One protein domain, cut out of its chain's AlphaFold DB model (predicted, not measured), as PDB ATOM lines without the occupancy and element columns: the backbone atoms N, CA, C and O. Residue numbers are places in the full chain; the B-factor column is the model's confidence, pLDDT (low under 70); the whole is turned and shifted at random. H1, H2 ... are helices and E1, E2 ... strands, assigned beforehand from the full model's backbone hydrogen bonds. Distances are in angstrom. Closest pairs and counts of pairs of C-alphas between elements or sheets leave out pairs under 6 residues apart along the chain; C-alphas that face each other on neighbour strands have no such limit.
ATOM      1  N   ILE A   5     -16.850 -23.687 -43.393       61.28
ATOM      2  CA  ILE A   5     -16.773 -25.142 -43.576       61.28
ATOM      3  C   ILE A   5     -15.972 -25.428 -44.855       61.28
ATOM      4  O   ILE A   5     -16.235 -24.817 -45.884       61.28
ATOM      5  N   ASN A   6     -14.996 -26.328 -44.769       61.94
ATOM      6  CA  ASN A   6     -14.203 -26.872 -45.869       61.94
ATOM      7  C   ASN A   6     -14.242 -28.410 -45.792       61.94
ATOM      8  O   ASN A   6     -13.473 -29.024 -45.047       61.94
ATOM      9  N   GLY A   7     -15.182 -29.036 -46.502       67.88
ATOM     10  CA  GLY A   7     -15.425 -30.478 -46.429       67.88
ATOM     11  C   GLY A   7     -15.802 -30.934 -45.012       67.88
ATOM     12  O   GLY A   7     -16.816 -30.510 -44.450       67.88
ATOM     13  N   SER A   8     -14.988 -31.808 -44.406       61.47
ATOM     14  CA  SER A   8     -15.125 -32.222 -42.998       61.47
ATOM     15  C   SER A   8     -14.522 -31.233 -42.001       61.47
ATOM     16  O   SER A   8     -14.709 -31.398 -40.801       61.47
ATOM     17  N   HIS A   9     -13.807 -30.208 -42.450       61.72
ATOM     18  CA  HIS A   9     -13.091 -29.293 -41.571       61.72
ATOM     19  C   HIS A   9     -13.883 -28.005 -41.393       61.72
ATOM     20  O   HIS A   9     -14.483 -27.494 -42.331       61.72
ATOM     21  N   VAL A  10     -13.886 -27.452 -40.184       62.94
ATOM     22  CA  VAL A  10     -14.291 -26.059 -39.984       62.94
ATOM     23  C   VAL A  10     -13.032 -25.266 -39.707       62.94
ATOM     24  O   VAL A  10     -12.223 -25.642 -38.861       62.94
ATOM     25  N   VAL A  11     -12.889 -24.175 -40.438       67.06
ATOM     26  CA  VAL A  11     -11.765 -23.256 -40.369       67.06
ATOM     27  C   VAL A  11     -12.337 -21.876 -40.069       67.06
ATOM     28  O   VAL A  11     -13.362 -21.487 -40.627       67.06
ATOM     29  N   GLY A  12     -11.752 -21.143 -39.130       66.12
ATOM     30  CA  GLY A  12     -12.204 -19.786 -38.813       66.12
ATOM     31  C   GLY A  12     -11.251 -18.764 -39.413       66.12
ATOM     32  O   GLY A  12     -10.060 -18.913 -39.186       66.12
ATOM     33  N   PRO A  13     -11.684 -17.717 -40.131       71.62
ATOM     34  CA  PRO A  13     -10.827 -16.553 -40.324       71.62
ATOM     35  C   PRO A  13     -10.350 -16.008 -38.967       71.62
ATOM     36  O   PRO A  13     -11.164 -15.770 -38.068       71.62
ATOM     37  N   ASN A  14      -9.037 -15.822 -38.817       71.62
ATOM     38  CA  ASN A  14      -8.424 -15.321 -37.578       71.62
ATOM     39  C   ASN A  14      -8.831 -13.882 -37.258       71.62
ATOM     40  O   ASN A  14      -8.908 -13.483 -36.096       71.62
ATOM     41  N   TYR A  15      -9.092 -13.097 -38.296       74.06
ATOM     42  CA  TYR A  15      -9.436 -11.690 -38.211       74.06
ATOM     43  C   TYR A  15     -10.436 -11.316 -39.303       74.06
ATOM     44  O   TYR A  15     -10.802 -12.115 -40.163       74.06
ATOM     45  N   GLY A  16     -10.904 -10.077 -39.234       81.81
ATOM     46  CA  GLY A  16     -11.780  -9.504 -40.239       81.81
ATOM     47  C   GLY A  16     -13.213  -9.327 -39.778       81.81
ATOM     48  O   GLY A  16     -13.827 -10.156 -39.099       81.81
ATOM     49  N   ARG A  17     -13.748  -8.177 -40.166       85.25
ATOM     50  CA  ARG A  17     -15.113  -7.760 -39.912       85.25
ATOM     51  C   ARG A  17     -15.923  -7.893 -41.189       85.25
ATOM     52  O   ARG A  17     -15.511  -7.425 -42.240       85.25
ATOM     53  N   TYR A  18     -17.118  -8.453 -41.068       87.62
ATOM     54  CA  TYR A  18     -18.050  -8.528 -42.182       87.62
ATOM     55  C   TYR A  18     -18.487  -7.139 -42.668       87.62
ATOM     56  O   TYR A  18     -18.906  -6.292 -41.870       87.62
ATOM     57  N   VAL A  19     -18.460  -6.957 -43.988       87.56
ATOM     58  CA  VAL A  19     -19.020  -5.802 -44.693       87.56
ATOM     59  C   VAL A  19     -19.937  -6.300 -45.807       87.56
ATOM     60  O   VAL A  19     -19.651  -7.282 -46.489       87.56
ATOM     61  N   LYS A  20     -21.070  -5.616 -46.004       88.75
ATOM     62  CA  LYS A  20     -22.010  -5.958 -47.077       88.75
ATOM     63  C   LYS A  20     -21.351  -5.725 -48.438       88.75
ATOM     64  O   LYS A  20     -20.860  -4.635 -48.704       88.75
ATOM     65  N   ILE A  21     -21.450  -6.694 -49.345       90.81
ATOM     66  CA  ILE A  21     -20.939  -6.557 -50.720       90.81
ATOM     67  C   ILE A  21     -21.548  -5.337 -51.426       90.81
ATOM     68  O   ILE A  21     -20.841  -4.594 -52.103       90.81
ATOM     69  N   SER A  22     -22.849  -5.086 -51.240       90.38
ATOM     70  CA  SER A  22     -23.531  -3.935 -51.847       90.38
ATOM     71  C   SER A  22     -22.954  -2.588 -51.408       90.38
ATOM     72  O   SER A  22     -22.934  -1.661 -52.210       90.38
ATOM     73  N   PHE A  23     -22.446  -2.495 -50.178       90.19
ATOM     74  CA  PHE A  23     -21.808  -1.287 -49.663       90.19
ATOM     75  C   PHE A  23     -20.520  -0.966 -50.433       90.19
ATOM     76  O   PHE A  23     -20.341   0.163 -50.878       90.19
ATOM     77  N   LEU A  24     -19.668  -1.968 -50.670       90.75
ATOM     78  CA  LEU A  24     -18.435  -1.783 -51.445       90.75
ATOM     79  C   LEU A  24     -18.717  -1.569 -52.937       90.75
ATOM     80  O   LEU A  24     -18.039  -0.777 -53.577       90.75
ATOM     81  N   ARG A  25     -19.749  -2.207 -53.505       91.62
ATOM     82  CA  ARG A  25     -20.108  -2.015 -54.924       91.62
ATOM     83  C   ARG A  25     -20.572  -0.595 -55.257       91.62
ATOM     84  O   ARG A  25     -20.401  -0.170 -56.393       91.62
ATOM     85  N   GLN A  26     -21.178   0.116 -54.307       91.19
ATOM     86  CA  GLN A  26     -21.620   1.499 -54.517       91.19
ATOM     87  C   GLN A  26     -20.442   2.469 -54.626       91.19
ATOM     88  O   GLN A  26     -20.504   3.428 -55.390       91.19
ATOM     89  N   ASN A  27     -19.369   2.218 -53.874       91.81
ATOM     90  CA  ASN A  27     -18.125   2.964 -53.969       91.81
ATOM     91  C   ASN A  27     -16.957   2.058 -53.561       91.81
ATOM     92  O   ASN A  27     -16.781   1.738 -52.385       91.81
ATOM     93  N   LEU A  28     -16.150   1.670 -54.548       92.62
ATOM     94  CA  LEU A  28     -15.073   0.696 -54.370       92.62
ATOM     95  C   LEU A  28     -13.967   1.210 -53.440       92.62
ATOM     96  O   LEU A  28     -13.330   0.407 -52.772       92.62
ATOM     97  N   ALA A  29     -13.765   2.527 -53.358       91.75
ATOM     98  CA  ALA A  29     -12.771   3.171 -52.494       91.75
ATOM     99  C   ALA A  29     -13.402   3.783 -51.227       91.75
ATOM    100  O   ALA A  29     -12.878   4.741 -50.657       91.75
ATOM    101  N   THR A  30     -14.573   3.288 -50.814       90.19
ATOM    102  CA  THR A  30     -15.314   3.843 -49.675       90.19
ATOM    103  C   THR A  30     -14.585   3.655 -48.343       90.19
ATOM    104  O   THR A  30     -13.739   2.778 -48.180       90.19
ATOM    105  N   SER A  31     -14.960   4.466 -47.356       91.62
ATOM    106  CA  SER A  31     -14.532   4.265 -45.973       91.62
ATOM    107  C   SER A  31     -15.524   3.384 -45.227       91.62
ATOM    108  O   SER A  31     -16.724   3.654 -45.214       91.62
ATOM    109  N   VAL A  32     -15.028   2.341 -44.572       88.88
ATOM    110  CA  VAL A  32     -15.829   1.421 -43.772       88.88
ATOM    111  C   VAL A  32     -16.012   1.993 -42.359       88.88
ATOM    112  O   VAL A  32     -15.024   2.337 -41.709       88.88
ATOM    113  N   PRO A  33     -17.248   2.078 -41.835       87.19
ATOM    114  CA  PRO A  33     -17.482   2.475 -40.449       87.19
ATOM    115  C   PRO A  33     -16.869   1.483 -39.455       87.19
ATOM    116  O   PRO A  33     -17.166   0.293 -39.521       87.19
ATOM    117  N   ASP A  34     -16.108   1.974 -38.484       82.19
ATOM    118  CA  ASP A  34     -15.534   1.267 -37.333       82.19
ATOM    119  C   ASP A  34     -16.022   1.867 -35.997       82.19
ATOM    120  O   ASP A  34     -16.682   2.906 -35.965       82.19
ATOM    121  N   LYS A  35     -15.724   1.204 -34.873       79.69
ATOM    122  CA  LYS A  35     -16.103   1.622 -33.514       79.69
ATOM    123  C   LYS A  35     -15.618   3.027 -33.151       79.69
ATOM    124  O   LYS A  35     -16.248   3.673 -32.322       79.69
ATOM    125  N   PHE A  36     -14.513   3.479 -33.744       83.19
ATOM    126  CA  PHE A  36     -13.868   4.757 -33.421       83.19
ATOM    127  C   PHE A  36     -13.986   5.811 -34.531       83.19
ATOM    128  O   PHE A  36     -13.470   6.914 -34.380       83.19
ATOM    129  N   GLY A  37     -14.649   5.495 -35.646       84.81
ATOM    130  CA  GLY A  37     -14.758   6.378 -36.807       84.81
ATOM    131  C   GLY A  37     -14.806   5.590 -38.109       84.81
ATOM    132  O   GLY A  37     -14.913   4.372 -38.097       84.81
ATOM    133  N   THR A  38     -14.742   6.265 -39.249       88.44
ATOM    134  CA  THR A  38     -14.670   5.608 -40.562       88.44
ATOM    135  C   THR A  38     -13.222   5.429 -40.991       88.44
ATOM    136  O   THR A  38     -12.441   6.370 -40.873       88.44
ATOM    137  N   MET A  39     -12.885   4.264 -41.541       89.00
ATOM    138  CA  MET A  39     -11.535   3.960 -42.021       89.00
ATOM    139  C   MET A  39     -11.552   3.664 -43.519       89.00
ATOM    140  O   MET A  39     -12.418   2.908 -43.965       89.00
ATOM    141  N   PRO A  40     -10.635   4.242 -44.311       90.44
ATOM    142  CA  PRO A  40     -10.568   3.965 -45.740       90.44
ATOM    143  C   PRO A  40     -10.147   2.517 -45.994       90.44
ATOM    144  O   PRO A  40      -9.476   1.900 -45.164       90.44
ATOM    145  N   VAL A  41     -10.499   1.984 -47.162       90.62
ATOM    146  CA  VAL A  41      -9.849   0.774 -47.680       90.62
ATOM    147  C   VAL A  41      -8.450   1.106 -48.210       90.62
ATOM    148  O   VAL A  41      -8.225   2.212 -48.705       90.62
ATOM    149  N   CYS A  42      -7.500   0.178 -48.091       87.81
ATOM    150  CA  CYS A  42      -6.117   0.381 -48.539       87.81
ATOM    151  C   CYS A  42      -6.004   0.458 -50.068       87.81
ATOM    152  O   CYS A  42      -5.157   1.175 -50.601       87.81
ATOM    153  N   ALA A  43      -6.901  -0.230 -50.772       89.44
ATOM    154  CA  ALA A  43      -7.067  -0.163 -52.215       89.44
ATOM    155  C   ALA A  43      -8.561  -0.226 -52.577       89.44
ATOM    156  O   ALA A  43      -9.354  -0.778 -51.806       89.44
ATOM    157  N   PRO A  44      -8.978   0.325 -53.734       93.19
ATOM    158  CA  PRO A  44     -10.341   0.150 -54.217       93.19
ATOM    159  C   PRO A  44     -10.693  -1.334 -54.360       93.19
ATOM    160  O   PRO A  44      -9.940  -2.098 -54.961       93.19
ATOM    161  N   ALA A  45     -11.862  -1.726 -53.857       93.56
ATOM    162  CA  ALA A  45     -12.327  -3.102 -53.913       93.56
ATOM    163  C   ALA A  45     -12.433  -3.621 -55.361       93.56
ATOM    164  O   ALA A  45     -12.898  -2.934 -56.274       93.56
ATOM    165  N   ASN A  46     -12.046  -4.875 -55.564       95.44
ATOM    166  CA  ASN A  46     -12.037  -5.535 -56.858       95.44
ATOM    167  C   ASN A  46     -13.450  -5.987 -57.260       95.44
ATOM    168  O   ASN A  46     -14.040  -6.872 -56.636       95.44
ATOM    169  N   VAL A  47     -13.979  -5.411 -58.341       93.62
ATOM    170  CA  VAL A  47     -15.353  -5.656 -58.816       93.62
ATOM    171  C   VAL A  47     -15.615  -7.127 -59.135       93.62
ATOM    172  O   VAL A  47     -16.661  -7.653 -58.753       93.62
ATOM    173  N   GLU A  48     -14.674  -7.806 -59.792       93.00
ATOM    174  CA  GLU A  48     -14.853  -9.206 -60.191       93.00
ATOM    175  C   GLU A  48     -14.884 -10.130 -58.977       93.00
ATOM    176  O   GLU A  48     -15.769 -10.981 -58.869       93.00
ATOM    177  N   LYS A  49     -14.001  -9.899 -58.000       93.88
ATOM    178  CA  LYS A  49     -14.015 -10.656 -56.741       93.88
ATOM    179  C   LYS A  49     -15.265 -10.355 -55.919       93.88
ATOM    180  O   LYS A  49     -15.882 -11.275 -55.388       93.88
ATOM    181  N   LEU A  50     -15.723  -9.099 -55.873       93.69
ATOM    182  CA  LEU A  50     -17.013  -8.747 -55.266       93.69
ATOM    183  C   LEU A  50     -18.195  -9.437 -55.957       93.69
ATOM    184  O   LEU A  50     -19.237  -9.625 -55.326       93.69
ATOM    185  N   ARG A  51     -18.092  -9.761 -57.253       92.19
ATOM    186  CA  ARG A  51     -19.157 -10.427 -58.016       92.19
ATOM    187  C   ARG A  51     -19.335 -11.883 -57.606       92.19
ATOM    188  O   ARG A  51     -20.472 -12.331 -57.500       92.19
ATOM    189  N   THR A  52     -18.230 -12.584 -57.373       89.56
ATOM    190  CA  THR A  52     -18.196 -14.020 -57.059       89.56
ATOM    191  C   THR A  52     -18.160 -14.324 -55.561       89.56
ATOM    192  O   THR A  52     -18.334 -15.474 -55.168       89.56
ATOM    193  N   SER A  53     -17.955 -13.311 -54.717       88.38
ATOM    194  CA  SER A  53     -17.934 -13.472 -53.262       88.38
ATOM    195  C   SER A  53     -19.313 -13.780 -52.681       88.38
ATOM    196  O   SER A  53     -20.300 -13.110 -52.984       88.38
ATOM    197  N   THR A  54     -19.345 -14.722 -51.745       86.00
ATOM    198  CA  THR A  54     -20.478 -14.989 -50.852       86.00
ATOM    199  C   THR A  54     -20.530 -13.952 -49.727       86.00
ATOM    200  O   THR A  54     -21.602 -13.472 -49.358       86.00
ATOM    201  N   LEU A  55     -19.370 -13.568 -49.187       86.94
ATOM    202  CA  LEU A  55     -19.234 -12.501 -48.194       86.94
ATOM    203  C   LEU A  55     -17.882 -11.801 -48.328       86.94
ATOM    204  O   LEU A  55     -16.958 -12.323 -48.947       86.94
ATOM    205  N   VAL A  56     -17.769 -10.621 -47.722       90.44
ATOM    206  CA  VAL A  56     -16.527  -9.847 -47.689       90.44
ATOM    207  C   VAL A  56     -16.169  -9.521 -46.251       90.44
ATOM    208  O   VAL A  56     -17.034  -9.162 -45.442       90.44
ATOM    209  N   LEU A  57     -14.885  -9.653 -45.949       90.06
ATOM    210  CA  LEU A  57     -14.282  -9.240 -44.698       90.06
ATOM    211  C   LEU A  57     -13.370  -8.045 -44.954       90.06
ATOM    212  O   LEU A  57     -12.766  -7.935 -46.018       90.06
ATOM    213  N   VAL A  58     -13.273  -7.167 -43.965       90.25
ATOM    214  CA  VAL A  58     -12.263  -6.116 -43.934       90.25
ATOM    215  C   VAL A  58     -11.451  -6.215 -42.657       90.25
ATOM    216  O   VAL A  58     -12.011  -6.443 -41.576       90.25
ATOM    217  N   ASP A  59     -10.143  -6.066 -42.772       86.88
ATOM    218  CA  ASP A  59      -9.218  -6.182 -41.654       86.88
ATOM    219  C   ASP A  59      -8.041  -5.227 -41.789       86.88
ATOM    220  O   ASP A  59      -7.752  -4.712 -42.860       86.88
ATOM    221  N   LYS A  60      -7.401  -4.954 -40.654       79.69
ATOM    222  CA  LYS A  60      -6.078  -4.349 -40.611       79.69
ATOM    223  C   LYS A  60      -5.168  -5.367 -39.952       79.69
ATOM    224  O   LYS A  60      -5.408  -5.725 -38.792       79.69
ATOM    225  N   ARG A  61      -4.132  -5.819 -40.653       68.44
ATOM    226  CA  ARG A  61      -3.241  -6.843 -40.109       68.44
ATOM    227  C   ARG A  61      -2.290  -6.245 -39.071       68.44
ATOM    228  O   ARG A  61      -1.646  -5.224 -39.329       68.44
ATOM    229  N   PRO A  62      -2.174  -6.849 -37.875       57.62
ATOM    230  CA  PRO A  62      -1.147  -6.464 -36.917       57.62
ATOM    231  C   PRO A  62       0.236  -6.736 -37.521       57.62
ATOM    232  O   PRO A  62       0.542  -7.875 -37.860       57.62
ATOM    233  N   GLY A  63       1.073  -5.705 -37.644       58.97
ATOM    234  CA  GLY A  63       2.457  -5.843 -38.112       58.97
ATOM    235  C   GLY A  63       2.719  -5.426 -39.560       58.97
ATOM    236  O   GLY A  63       3.875  -5.462 -39.975       58.97
ATOM    237  N   GLU A  64       1.709  -4.982 -40.315       65.62
ATOM    238  CA  GLU A  64       1.972  -4.376 -41.622       65.62
ATOM    239  C   GLU A  64       2.699  -3.027 -41.476       65.62
ATOM    240  O   GLU A  64       2.256  -2.160 -40.711       65.62
ATOM    241  N   PRO A  65       3.836  -2.835 -42.173       56.22
ATOM    242  CA  PRO A  65       4.600  -1.600 -42.102       56.22
ATOM    243  C   PRO A  65       3.858  -0.479 -42.839       56.22
ATOM    244  O   PRO A  65       3.729  -0.493 -44.058       56.22
ATOM    245  N   GLY A  66       3.391   0.522 -42.096       61.06
ATOM    246  CA  GLY A  66       2.715   1.686 -42.662       61.06
ATOM    247  C   GLY A  66       2.145   2.606 -41.586       61.06
ATOM    248  O   GLY A  66       1.756   2.160 -40.506       61.06
ATOM    249  N   THR A  67       2.119   3.910 -41.862       54.91
ATOM    250  CA  THR A  67       1.594   4.931 -40.939       54.91
ATOM    251  C   THR A  67       0.109   5.228 -41.150       54.91
ATOM    252  O   THR A  67      -0.526   5.766 -40.243       54.91
ATOM    253  N   SER A  68      -0.479   4.873 -42.301       67.38
ATOM    254  CA  SER A  68      -1.911   5.068 -42.545       67.38
ATOM    255  C   SER A  68      -2.722   3.868 -42.048       67.38
ATOM    256  O   SER A  68      -2.440   2.710 -42.341       67.38
ATOM    257  N   TYR A  69      -3.743   4.146 -41.239       78.69
ATOM    258  CA  TYR A  69      -4.701   3.142 -40.789       78.69
ATOM    259  C   TYR A  69      -5.778   2.985 -41.872       78.69
ATOM    260  O   TYR A  69      -6.685   3.810 -41.961       78.69
ATOM    261  N   CYS A  70      -5.661   1.953 -42.703       87.25
ATOM    262  CA  CYS A  70      -6.664   1.550 -43.689       87.25
ATOM    263  C   CYS A  70      -7.032   0.070 -43.502       87.25
ATOM    264  O   CYS A  70      -6.386  -0.633 -42.720       87.25
ATOM    265  N   TYR A  71      -8.095  -0.376 -44.172       90.25
ATOM    266  CA  TYR A  71      -8.511  -1.774 -44.189       90.25
ATOM    267  C   TYR A  71      -8.238  -2.452 -45.527       90.25
ATOM    268  O   TYR A  71      -8.619  -1.937 -46.579       90.25
ATOM    269  N   ASP A  72      -7.690  -3.656 -45.477       89.75
ATOM    270  CA  ASP A  72      -7.668  -4.562 -46.613       89.75
ATOM    271  C   ASP A  72      -9.014  -5.245 -46.795       89.75
ATOM    272  O   ASP A  72      -9.797  -5.408 -45.855       89.75
ATOM    273  N   VAL A  73      -9.279  -5.643 -48.037       91.69
ATOM    274  CA  VAL A  73     -10.498  -6.348 -48.414       91.69
ATOM    275  C   VAL A  73     -10.165  -7.806 -48.697       91.69
ATOM    276  O   VAL A  73      -9.369  -8.139 -49.576       91.69
ATOM    277  N   THR A  74     -10.836  -8.680 -47.959       91.38
ATOM    278  CA  THR A  74     -10.763 -10.127 -48.108       91.38
ATOM    279  C   THR A  74     -12.086 -10.638 -48.674       91.38
ATOM    280  O   THR A  74     -13.158 -10.463 -48.090       91.38
ATOM    281  N   TYR A  75     -12.010 -11.292 -49.824       91.50
ATOM    282  CA  TYR A  75     -13.123 -11.823 -50.601       91.50
ATOM    283  C   TYR A  75     -13.289 -13.304 -50.294       91.50
ATOM    284  O   TYR A  75     -12.350 -14.083 -50.450       91.50
ATOM    285  N   LEU A  76     -14.479 -13.707 -49.862       88.25
ATOM    286  CA  LEU A  76     -14.750 -15.093 -49.521       88.25
ATOM    287  C   LEU A  76     -15.801 -15.655 -50.465       88.25
ATOM    288  O   LEU A  76     -16.914 -15.133 -50.541       88.25
ATOM    289  N   SER A  77     -15.454 -16.730 -51.163       86.00
ATOM    290  CA  SER A  77     -16.339 -17.441 -52.084       86.00
ATOM    291  C   SER A  77     -16.461 -18.908 -51.685       86.00
ATOM    292  O   SER A  77     -15.561 -19.493 -51.082       86.00
ATOM    293  N   THR A  78     -17.615 -19.494 -51.982       75.38
ATOM    294  CA  THR A  78     -17.911 -20.909 -51.731       75.38
ATOM    295  C   THR A  78     -17.955 -21.653 -53.058       75.38
ATOM    296  O   THR A  78     -18.682 -21.236 -53.961       75.38
ATOM    297  N   GLU A  79     -17.235 -22.764 -53.158       69.94
ATOM    298  CA  GLU A  79     -17.269 -23.677 -54.302       69.94
ATOM    299  C   GLU A  79     -17.594 -25.082 -53.780       69.94
ATOM    300  O   GLU A  79     -16.763 -25.746 -53.157       69.94
ATOM    301  N   GLY A  80     -18.850 -25.508 -53.952       71.06
ATOM    302  CA  GLY A  80     -19.372 -26.710 -53.297       71.06
ATOM    303  C   GLY A  80     -19.277 -26.609 -51.768       71.06
ATOM    304  O   GLY A  80     -19.729 -25.626 -51.183       71.06
ATOM    305  N   ASP A  81     -18.652 -27.610 -51.142       64.88
ATOM    306  CA  ASP A  81     -18.401 -27.665 -49.692       64.88
ATOM    307  C   ASP A  81     -17.063 -27.024 -49.278       64.88
ATOM    308  O   ASP A  81     -16.630 -27.172 -48.134       64.88
ATOM    309  N   SER A  82     -16.374 -26.360 -50.209       63.97
ATOM    310  CA  SER A  82     -15.078 -25.721 -49.976       63.97
ATOM    311  C   SER A  82     -15.205 -24.205 -49.979       63.97
ATOM    312  O   SER A  82     -16.081 -23.627 -50.628       63.97
ATOM    313  N   VAL A  83     -14.284 -23.544 -49.281       74.19
ATOM    314  CA  VAL A  83     -14.180 -22.088 -49.304       74.19
ATOM    315  C   VAL A  83     -12.836 -21.644 -49.812       74.19
ATOM    316  O   VAL A  83     -11.789 -22.153 -49.417       74.19
ATOM    317  N   ARG A  84     -12.911 -20.634 -50.668       81.44
ATOM    318  CA  ARG A  84     -11.782 -19.913 -51.209       81.44
ATOM    319  C   ARG A  84     -11.772 -18.510 -50.627       81.44
ATOM    320  O   ARG A  84     -12.792 -17.816 -50.607       81.44
ATOM    321  N   LEU A  85     -10.601 -18.113 -50.155       85.44
ATOM    322  CA  LEU A  85     -10.344 -16.792 -49.614       85.44
ATOM    323  C   LEU A  85      -9.349 -16.105 -50.547       85.44
ATOM    324  O   LEU A  85      -8.264 -16.622 -50.804       85.44
ATOM    325  N   ASP A  86      -9.746 -14.969 -51.102       90.38
ATOM    326  CA  ASP A  86      -8.930 -14.154 -51.987       90.38
ATOM    327  C   ASP A  86      -8.687 -12.794 -51.331       90.38
ATOM    328  O   ASP A  86      -9.566 -12.213 -50.705       90.38
ATOM    329  N   THR A  87      -7.490 -12.263 -51.505       89.88
ATOM    330  CA  THR A  87      -7.123 -10.875 -51.194       89.88
ATOM    331  C   THR A  87      -6.772 -10.182 -52.500       89.88
ATOM    332  O   THR A  87      -6.666 -10.848 -53.534       89.88
ATOM    333  N   ASP A  88      -6.545  -8.873 -52.504       85.12
ATOM    334  CA  ASP A  88      -6.078  -8.198 -53.721       85.12
ATOM    335  C   ASP A  88      -4.707  -8.701 -54.205       85.12
ATOM    336  O   ASP A  88      -4.489  -8.758 -55.415       85.12
ATOM    337  N   ALA A  89      -3.862  -9.208 -53.301       85.44
ATOM    338  CA  ALA A  89      -2.584  -9.839 -53.637       85.44
ATOM    339  C   ALA A  89      -2.722 -11.239 -54.268       85.44
ATOM    340  O   ALA A  89      -1.823 -11.689 -54.975       85.44
ATOM    341  N   GLY A  90      -3.838 -11.937 -54.037       88.25
ATOM    342  CA  GLY A  90      -4.077 -13.270 -54.586       88.25
ATOM    343  C   GLY A  90      -4.857 -14.187 -53.650       88.25
ATOM    344  O   GLY A  90      -5.370 -13.767 -52.612       88.25
ATOM    345  N   THR A  91      -4.957 -15.453 -54.046       88.12
ATOM    346  CA  THR A  91      -5.637 -16.495 -53.270       88.12
ATOM    347  C   THR A  91      -4.813 -16.886 -52.057       88.12
ATOM    348  O   THR A  91      -3.624 -17.181 -52.166       88.12
ATOM    349  N   VAL A  92      -5.463 -16.914 -50.902       84.56
ATOM    350  CA  VAL A  92      -4.863 -17.314 -49.636       84.56
ATOM    351  C   VAL A  92      -4.874 -18.834 -49.530       84.56
ATOM    352  O   VAL A  92      -5.893 -19.489 -49.758       84.56
ATOM    353  N   SER A  93      -3.723 -19.401 -49.173       80.00
ATOM    354  CA  SER A  93      -3.581 -20.837 -48.946       80.00
ATOM    355  C   SER A  93      -4.368 -21.267 -47.711       80.00
ATOM    356  O   SER A  93      -4.299 -20.623 -46.670       80.00
ATOM    357  N   ALA A  94      -5.045 -22.415 -47.774       71.62
ATOM    358  CA  ALA A  94      -5.739 -22.989 -46.616       71.62
ATOM    359  C   ALA A  94      -4.793 -23.392 -45.461       71.62
ATOM    360  O   ALA A  94      -5.254 -23.677 -44.361       71.62
ATOM    361  N   THR A  95      -3.483 -23.430 -45.719       73.88
ATOM    362  CA  THR A  95      -2.433 -23.681 -44.713       73.88
ATOM    363  C   THR A  95      -1.838 -22.395 -44.141       73.88
ATOM    364  O   THR A  95      -0.962 -22.457 -43.286       73.88
ATOM    365  N   ASP A  96      -2.294 -21.228 -44.605       77.50
ATOM    366  CA  ASP A  96      -1.848 -19.944 -44.082       77.50
ATOM    367  C   ASP A  96      -2.495 -19.674 -42.717       77.50
ATOM    368  O   ASP A  96      -3.620 -19.174 -42.611       77.50
ATOM    369  N   GLU A  97      -1.749 -20.002 -41.663       75.56
ATOM    370  CA  GLU A  97      -2.146 -19.796 -40.270       75.56
ATOM    371  C   GLU A  97      -2.285 -18.319 -39.886       75.56
ATOM    372  O   GLU A  97      -2.817 -18.025 -38.818       75.56
ATOM    373  N   THR A  98      -1.855 -17.368 -40.728       76.62
ATOM    374  CA  THR A  98      -2.160 -15.951 -40.494       76.62
ATOM    375  C   THR A  98      -3.633 -15.679 -40.773       76.62
ATOM    376  O   THR A  98      -4.305 -15.061 -39.954       76.62
ATOM    377  N   HIS A  99      -4.193 -16.251 -41.838       74.38
ATOM    378  CA  HIS A  99      -5.584 -16.037 -42.229       74.38
ATOM    379  C   HIS A  99      -6.554 -17.013 -41.573       74.38
ATOM    380  O   HIS A  99      -7.694 -16.640 -41.292       74.38
ATOM    381  N   PHE A 100      -6.118 -18.241 -41.311       71.50
ATOM    382  CA  PHE A 100      -6.972 -19.313 -40.823       71.50
ATOM    383  C   PHE A 100      -6.590 -19.760 -39.407       71.50
ATOM    384  O   PHE A 100      -5.480 -20.222 -39.154       71.50
ATOM    385  N   ALA A 101      -7.549 -19.690 -38.484       62.84
ATOM    386  CA  ALA A 101      -7.545 -20.449 -37.243       62.84
ATOM    387  C   ALA A 101      -7.677 -21.913 -37.652       62.84
ATOM    388  O   ALA A 101      -8.688 -22.277 -38.261       62.84
ATOM    389  N   GLY A 102      -6.634 -22.701 -37.390       62.22
ATOM    390  CA  GLY A 102      -6.439 -24.042 -37.935       62.22
ATOM    391  C   GLY A 102      -7.581 -25.041 -37.718       62.22
ATOM    392  O   GLY A 102      -8.653 -24.750 -37.189       62.22
ATOM    393  N   HIS A 103      -7.328 -26.274 -38.145       61.12
ATOM    394  CA  HIS A 103      -8.302 -27.358 -38.119       61.12
ATOM    395  C   HIS A 103      -8.956 -27.537 -36.734       61.12
ATOM    396  O   HIS A 103      -8.276 -27.807 -35.742       61.12
ATOM    397  N   ILE A 104     -10.288 -27.475 -36.658       61.41
ATOM    398  CA  ILE A 104     -11.007 -27.753 -35.408       61.41
ATOM    399  C   ILE A 104     -11.420 -29.225 -35.294       61.41
ATOM    400  O   ILE A 104     -11.709 -29.881 -36.286       61.41
TER     401      ILE A 104
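What this domain is: This is residues 5 to 104 of the 128 residues of an uncharacterized protein of Paraburkholderia sp. BL10I2N1 (UniProt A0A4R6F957). A twisted sheet of four strands makes the core, with the short helix H2 over one face along E6 and the equally short H1 beside H2, grazing the sheet. The small hairpin of E3 and E4 sits beyond the E2 and E5 side of the sheet, E1 lies at the other end of the longest axis, and the link of residues 60 to 71 loops outward. The printed part has 100 residues with two named helices and seven named strands, in the order E1 E2 H1 E3 E4 H2 E5 E6 E7; the large sheet has the order E2 E5 E6 E7, antiparallel throughout. The class is mixed, helices and strands, with 47 residues, under half, in named elements. The whole is compact, with a radius of gyration of the C-alphas of 13.6 A and spans of 39 by 29 by 24 A.

Where its parts are: Begin in the large sheet with E6, residues 72 to 79: find C-alpha 72 at (-7.668, -4.562, -46.613) and run 22.7 A to C-alpha 79. Beside it find E7, residues 82 to 87, 16.9 A long and ending at C-alpha 87, (-7.123, -10.875, -51.194), and E5, residues 55 to 59, 13.5 A. E2 is residues 17 to 19, 6.5 A. Look next for H2, residues 47 to 52, 9.0 A, and H1, residues 21 to 26, 8.9 A. E3 is residues 31 to 34, 9.2 A, and E4 residues 37 to 40, 10.2 A. E1, residues 9 to 13, runs 13.0 A from C-alpha 9 at (-13.091, -29.293, -41.571).

How they stand to each other: E5, E6 and E7 form a meander, each strand the antiparallel neighbour of the one before. Look for N 57 and O 74, 2.9 A, in the hairpin of E5 and E6, and N 77 and O 84, 2.9 A, in that of E6 and E7. At the edge strand E2, N 17 and O 58 of E5 are 2.8 A apart. From edge to edge the strands' lines turn by 93 degrees. H2 is on the sheet, over E6 at a height over the sheet of 8.8 A, and runs along the strands, at 14 degrees to E6 on the local plane; the closest C-alphas, of Lys 49 and Tyr 75, are 6.3 A apart. H1 only grazes the sheet, with residues 21 to 24. H1 and H2 only just touch, with 3 pairs of C-alphas within 8 A, the closest being Ile 21 and Leu 50 at 6.4 A; they run opposite ways at a shallow tilt of 25 degrees. In both helices every O i to N i+4 pair is within hydrogen-bond range. In the hairpin of E3 and E4, N 32 and O 39 are 2.7 A apart. E1 pairs with no named strand; its residues 12 to 13 pair with residues 100 to 101, antiparallel.

The domain as a whole: The two C-alphas farthest apart, of Ser 8 and Thr 67, are 40.8 A apart. The printed part has no cut. The link from E5 to E6, 12 residues, is long, and residues 88 to 104 hold no named element. The mean pLDDT of the printed part is 80.7; it is under 70 at residues 5 to 12, 61 to 68, 79, 81 to 82 and 101 to 104.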